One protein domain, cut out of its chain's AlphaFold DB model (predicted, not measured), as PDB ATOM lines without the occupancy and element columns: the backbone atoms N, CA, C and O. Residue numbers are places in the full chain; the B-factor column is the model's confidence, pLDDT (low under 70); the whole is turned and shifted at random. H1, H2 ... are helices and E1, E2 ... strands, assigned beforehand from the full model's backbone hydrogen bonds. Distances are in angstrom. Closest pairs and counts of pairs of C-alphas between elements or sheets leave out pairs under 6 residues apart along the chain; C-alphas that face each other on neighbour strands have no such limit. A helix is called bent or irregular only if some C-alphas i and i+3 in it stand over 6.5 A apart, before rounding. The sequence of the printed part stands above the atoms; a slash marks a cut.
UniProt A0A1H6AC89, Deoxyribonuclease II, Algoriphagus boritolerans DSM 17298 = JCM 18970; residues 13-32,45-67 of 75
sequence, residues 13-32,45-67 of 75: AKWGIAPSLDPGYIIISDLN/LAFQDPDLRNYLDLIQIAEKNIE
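This is residues 13 to 32 and 45 to 67 of the 75 residues of the protein "Deoxyribonuclease II" of Algoriphagus boritolerans DSM 17298 = JCM 18970 (UniProt A0A1H6AC89). A small sheet of three short strands has one long helix, H1, laid across one of its faces, while the other face is bare. The helix is much longer than the sheet is wide, and its last turns, with residue 67 after them, stick out past the sheet as a free arm, residues 61 to 67. The printed part has 43 residues with three named strands and one named helix, in the order E1 E2 E3 H1, and its class is mixed, helices and strands. The sheet has the order E1, E2, E3 and is antiparallel throughout. The whole is compact, with a radius of gyration of the C-alphas of 10.4 A, and spans 28 by 23 by 14 A.

E1, residues 15 to 17, and E2, residues 25 to 29, form a hairpin, antiparallel neighbours at 166 degrees between their directions. Across this pair N 16 and O 27 are within hydrogen-bond range at 2.8 A, as are N 27 and O 16 at 2.8 A. E3, residues 45 to 48, is the antiparallel neighbour of E2 at 159 degrees, with N 45 and O 28 at 2.8 A and N 26 and O 47 at 2.9 A. E1 and E3 are the edge strands and E2 is the inner strand. H1, residues 50 to 66, is on the sheet at a height over the sheet of 7.9 A, and the two make two layers, a helix on one face of a sheet. H1 lies over E2, on which 4 of its C-alphas fall, and only just not over E1, on which 2 fall. It runs across the strands, at 69 degrees to E2 on the local plane. The closest C-alphas of E2 and H1 are those of Ile 26 and Arg 53, 6.3 A apart; those of E1 and H1 are Ile 17 and Arg 53, 6.8 A apart. In H1 every O i to N i+4 pair is within hydrogen-bond range.

E1 begins at C-alpha 15, at (61.787, 104.320, 51.453), and is 7.1 A long from first to last C-alpha. E2 is 12.8 A long, and E3 is 10.2 A long. H1 begins at C-alpha 50, at (67.347, 109.807, 64.448), and ends at C-alpha 66, at (49.610, 93.131, 59.654), a length of 24.8 A; it is not bent.

The two C-alphas farthest apart are those of Pro 23 and Ile 66, at 28.2 A. Residues 33 to 44 are not printed, and C-alphas 32 and 45 are 13.5 A apart across this cut, which lies in the link from E2 to E3. Of the links that are printed whole, E1 to E2 is short and E3 to H1 is tight. The mean pLDDT of the printed part is 89.3, and residue 67 is under 70.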
ATOM      1  N   ALA A  13      56.200 102.204  48.689       89.81
ATOM      2  CA  ALA A  13      57.287 101.517  49.373       89.81
ATOM      3  C   ALA A  13      58.683 102.002  48.961       89.81
ATOM      4  O   ALA A  13      59.646 101.238  48.947       89.81
ATOM      5  N   LYS A  14      58.806 103.289  48.628       95.00
ATOM      6  CA  LYS A  14      60.039 103.897  48.111       95.00
ATOM      7  C   LYS A  14      60.911 104.547  49.180       95.00
ATOM      8  O   LYS A  14      61.504 105.611  48.992       95.00
ATOM      9  N   TRP A  15      60.968 103.902  50.331       95.19
ATOM     10  CA  TRP A  15      61.787 104.320  51.453       95.19
ATOM     11  C   TRP A  15      62.325 103.099  52.188       95.19
ATOM     12  O   TRP A  15      61.737 102.010  52.153       95.19
ATOM     13  N   GLY A  16      63.446 103.299  52.866       94.50
ATOM     14  CA  GLY A  16      64.144 102.279  53.621       94.50
ATOM     15  C   GLY A  16      64.913 102.886  54.778       94.50
ATOM     16  O   GLY A  16      65.074 104.098  54.900       94.50
ATOM     17  N   ILE A  17      65.361 102.009  55.658       95.12
ATOM     18  CA  ILE A  17      65.846 102.384  56.970       95.12
ATOM     19  C   ILE A  17      66.945 101.360  57.310       95.12
ATOM     20  O   ILE A  17      66.746 100.156  57.143       95.12
ATOM     21  N   ALA A  18      68.145 101.813  57.683       92.50
ATOM     22  CA  ALA A  18      69.290 100.932  57.930       92.50
ATOM     23  C   ALA A  18      69.024  99.991  59.124       92.50
ATOM     24  O   ALA A  18      68.423 100.432  60.097       92.50
ATOM     25  N   PRO A  19      69.465  98.723  59.129       84.94
ATOM     26  CA  PRO A  19      69.216  97.828  60.267       84.94
ATOM     27  C   PRO A  19      69.938  98.242  61.559       84.94
ATOM     28  O   PRO A  19      69.461  97.945  62.648       84.94
ATOM     29  N   SER A  20      71.088  98.913  61.437       83.62
ATOM     30  CA  SER A  20      71.873  99.418  62.570       83.62
ATOM     31  C   SER A  20      71.484 100.853  62.915       83.62
ATOM     32  O   SER A  20      71.328 101.679  62.013       83.62
ATOM     33  N   LEU A  21      71.407 101.155  64.216       75.12
ATOM     34  CA  LEU A  21      71.192 102.509  64.744       75.12
ATOM     35  C   LEU A  21      72.419 103.413  64.602       75.12
ATOM     36  O   LEU A  21      72.276 104.629  64.580       75.12
ATOM     37  N   ASP A  22      73.606 102.827  64.453       82.88
ATOM     38  CA  ASP A  22      74.830 103.556  64.144       82.88
ATOM     39  C   ASP A  22      75.379 103.021  62.816       82.88
ATOM     40  O   ASP A  22      75.748 101.839  62.744       82.88
ATOM     41  N   PRO A  23      75.340 103.799  61.718       73.56
ATOM     42  CA  PRO A  23      74.982 105.225  61.618       73.56
ATOM     43  C   PRO A  23      73.477 105.559  61.453       73.56
ATOM     44  O   PRO A  23      73.142 106.732  61.307       73.56
ATOM     45  N   GLY A  24      72.552 104.589  61.436       88.44
ATOM     46  CA  GLY A  24      71.109 104.893  61.502       88.44
ATOM     47  C   GLY A  24      70.498 105.573  60.268       88.44
ATOM     48  O   GLY A  24      69.561 106.354  60.402       88.44
ATOM     49  N   TYR A  25      71.008 105.296  59.063       95.81
ATOM     50  CA  TYR A  25      70.530 105.952  57.839       95.81
ATOM     51  C   TYR A  25      69.056 105.689  57.514       95.81
ATOM     52  O   TYR A  25      68.524 104.592  57.711       95.81
ATOM     53  N   ILE A  26      68.445 106.694  56.901       97.19
ATOM     54  CA  ILE A  26      67.187 106.626  56.164       97.19
ATOM     55  C   ILE A  26      67.521 106.793  54.685       97.19
ATOM     56  O   ILE A  26      68.421 107.556  54.336       97.19
ATOM     57  N   ILE A  27      66.794 106.095  53.817       97.19
ATOM     58  CA  ILE A  27      66.847 106.306  52.372       97.19
ATOM     59  C   ILE A  27      65.446 106.573  51.834       97.19
ATOM     60  O   ILE A  27      64.514 105.827  52.122       97.19
ATOM     61  N   ILE A  28      65.317 107.615  51.019       97.44
ATOM     62  CA  ILE A  28      64.151 107.860  50.165       97.44
ATOM     63  C   ILE A  28      64.629 107.704  48.725       97.44
ATOM     64  O   ILE A  28      65.650 108.291  48.364       97.44
ATOM     65  N   SER A  29      63.961 106.885  47.913       96.06
ATOM     66  CA  SER A  29      64.490 106.512  46.595       96.06
ATOM     67  C   SER A  29      63.435 106.476  45.494       96.06
ATOM     68  O   SER A  29      62.243 106.575  45.751       96.06
ATOM     69  N   ASP A  30      63.869 106.313  44.252       95.38
ATOM     70  CA  ASP A  30      62.972 106.041  43.128       95.38
ATOM     71  C   ASP A  30      62.559 104.563  43.053       95.38
ATOM     72  O   ASP A  30      61.582 104.227  42.372       95.38
ATOM     73  N   LEU A  31      63.287 103.689  43.750       93.38
ATOM     74  CA  LEU A  31      63.105 102.243  43.770       93.38
ATOM     75  C   LEU A  31      62.178 101.839  44.923       93.38
ATOM     76  O   LEU A  31      62.276 102.353  46.039       93.38
ATOM     77  N   ASN A  32      61.255 100.920  44.647       91.38
ATOM     78  CA  ASN A  32      60.448 100.277  45.684       91.38
ATOM     79  C   ASN A  32      61.165  99.012  46.205       91.38
ATOM     80  O   ASN A  32      62.298  98.726  45.821       91.38
ATOM     81  N   LEU A  45      68.204 109.445  48.054       97.44
ATOM     82  CA  LEU A  45      68.827 110.306  49.043       97.44
ATOM     83  C   LEU A  45      68.956 109.531  50.352       97.44
ATOM     84  O   LEU A  45      67.943 109.159  50.947       97.44
ATOM     85  N   ALA A  46      70.195 109.310  50.793       96.62
ATOM     86  CA  ALA A  46      70.495 108.747  52.100       96.62
ATOM     87  C   ALA A  46      70.928 109.855  53.064       96.62
ATOM     88  O   ALA A  46      71.794 110.665  52.733       96.62
ATOM     89  N   PHE A  47      70.327 109.892  54.247       96.81
ATOM     90  CA  PHE A  47      70.626 110.889  55.273       96.81
ATOM     91  C   PHE A  47      70.362 110.329  56.672       96.81
ATOM     92  O   PHE A  47      69.771 109.259  56.830       96.81
ATOM     93  N   GLN A  48      70.842 111.042  57.687       95.75
ATOM     94  CA  GLN A  48      70.663 110.681  59.088       95.75
ATOM     95  C   GLN A  48      69.674 111.647  59.733       95.75
ATOM     96  O   GLN A  48      69.876 112.859  59.705       95.75
ATOM     97  N   ASP A  49      68.622 111.089  60.319       95.00
ATOM     98  CA  ASP A  49      67.653 111.795  61.153       95.00
ATOM     99  C   ASP A  49      67.140 110.789  62.201       95.00
ATOM    100  O   ASP A  49      66.325 109.923  61.870       95.00
ATOM    101  N   PRO A  50      67.671 110.814  63.438       91.62
ATOM    102  CA  PRO A  50      67.347 109.807  64.448       91.62
ATOM    103  C   PRO A  50      65.857 109.745  64.799       91.62
ATOM    104  O   PRO A  50      65.317 108.654  64.990       91.62
ATOM    105  N   ASP A  51      65.183 110.893  64.850       93.38
ATOM    106  CA  ASP A  51      63.770 110.964  65.218       93.38
ATOM    107  C   ASP A  51      62.900 110.406  64.095       93.38
ATOM    108  O   ASP A  51      62.072 109.517  64.327       93.38
ATOM    109  N   LEU A  52      63.136 110.851  62.855       94.25
ATOM    110  CA  LEU A  52      62.425 110.319  61.696       94.25
ATOM    111  C   LEU A  52      62.685 108.822  61.530       94.25
ATOM    112  O   LEU A  52      61.749 108.077  61.233       94.25
ATOM    113  N   ARG A  53      63.920 108.358  61.767       94.25
ATOM    114  CA  ARG A  53      64.228 106.927  61.753       94.25
ATOM    115  C   ARG A  53      63.286 106.239  62.738       94.25
ATOM    116  O   ARG A  53      62.573 105.323  62.337       94.25
ATOM    117  N   ASN A  54      63.287 106.637  64.006       91.75
ATOM    118  CA  ASN A  54      62.520 105.938  65.035       91.75
ATOM    119  C   ASN A  54      61.033 105.821  64.662       91.75
ATOM    120  O   ASN A  54      60.444 104.753  64.823       91.75
ATOM    121  N   TYR A  55      60.438 106.864  64.076       92.50
ATOM    122  CA  TYR A  55      59.065 106.789  63.569       92.50
ATOM    123  C   TYR A  55      58.895 105.804  62.404       92.50
ATOM    124  O   TYR A  55      57.937 105.030  62.392       92.50
ATOM    125  N   LEU A  56      59.823 105.787  61.447       93.00
ATOM    126  CA  LEU A  56      59.818 104.835  60.333       93.00
ATOM    127  C   LEU A  56      60.010 103.378  60.798       93.00
ATOM    128  O   LEU A  56      59.414 102.465  60.227       93.00
ATOM    129  N   ASP A  57      60.790 103.152  61.856       91.69
ATOM    130  CA  ASP A  57      60.980 101.836  62.478       91.69
ATOM    131  C   ASP A  57      59.670 101.313  63.089       91.69
ATOM    132  O   ASP A  57      59.276 100.170  62.853       91.69
ATOM    133  N   LEU A  58      58.926 102.188  63.779       89.75
ATOM    134  CA  LEU A  58      57.599 101.865  64.313       89.75
ATOM    135  C   LEU A  58      56.601 101.495  63.207       89.75
ATOM    136  O   LEU A  58      55.818 100.559  63.384       89.75
ATOM    137  N   ILE A  59      56.644 102.187  62.062       87.38
ATOM    138  CA  ILE A  59      55.824 101.842  60.890       87.38
ATOM    139  C   ILE A  59      56.207 100.455  60.373       87.38
ATOM    140  O   ILE A  59      55.327  99.617  60.193       87.38
ATOM    141  N   GLN A  60      57.501 100.166  60.207       85.31
ATOM    142  CA  GLN A  60      57.958  98.866  59.708       85.31
ATOM    143  C   GLN A  60      57.551  97.708  60.638       85.31
ATOM    144  O   GLN A  60      57.202  96.623  60.167       85.31
ATOM    145  N   ILE A  61      57.577  97.921  61.957       85.31
ATOM    146  CA  ILE A  61      57.086  96.949  62.945       85.31
ATOM    147  C   ILE A  61      55.572  96.744  62.791       85.31
ATOM    148  O   ILE A  61      55.106  95.605  62.789       85.31
ATOM    149  N   ALA A  62      54.798  97.823  62.640       82.75
ATOM    150  CA  ALA A  62      53.353  97.739  62.442       82.75
ATOM    151  C   ALA A  62      52.982  97.024  61.129       82.75
ATOM    152  O   ALA A  62      52.126  96.140  61.153       82.75
ATOM    153  N   GLU A  63      53.659  97.339  60.020       79.25
ATOM    154  CA  GLU A  63      53.491  96.679  58.716       79.25
ATOM    155  C   GLU A  63      53.710  95.165  58.836       79.25
ATOM    156  O   GLU A  63      52.820  94.385  58.497       79.25
ATOM    157  N   LYS A  64      54.838  94.741  59.424       76.62
ATOM    158  CA  LYS A  64      55.176  93.317  59.621       76.62
ATOM    159  C   LYS A  64      54.152  92.551  60.461       76.62
ATOM    160  O   LYS A  64      53.992  91.350  60.278       76.62
ATOM    161  N   ASN A  65      53.471  93.225  61.386       76.06
ATOM    162  CA  ASN A  65      52.452  92.600  62.230       76.06
ATOM    163  C   ASN A  65      51.101  92.423  61.513       76.06
ATOM    164  O   ASN A  65      50.279  91.617  61.949       76.06
ATOM    165  N   ILE A  66      50.855  93.173  60.436       72.12
ATOM    166  CA  ILE A  66      49.610  93.131  59.654       72.12
ATOM    167  C   ILE A  66      49.794  92.285  58.384       72.12
ATOM    168  O   ILE A  66      48.863  91.601  57.944       72.12
ATOM    169  N   GLU A  67      50.988  92.305  57.795       66.12
ATOM    170  CA  GLU A  67      51.278  91.675  56.515       66.12
ATOM    171  C   GLU A  67      51.545  90.171  56.662       66.12
ATOM    172  O   GLU A  67      52.554  89.725  57.203       66.12
TER     173      GLU A  67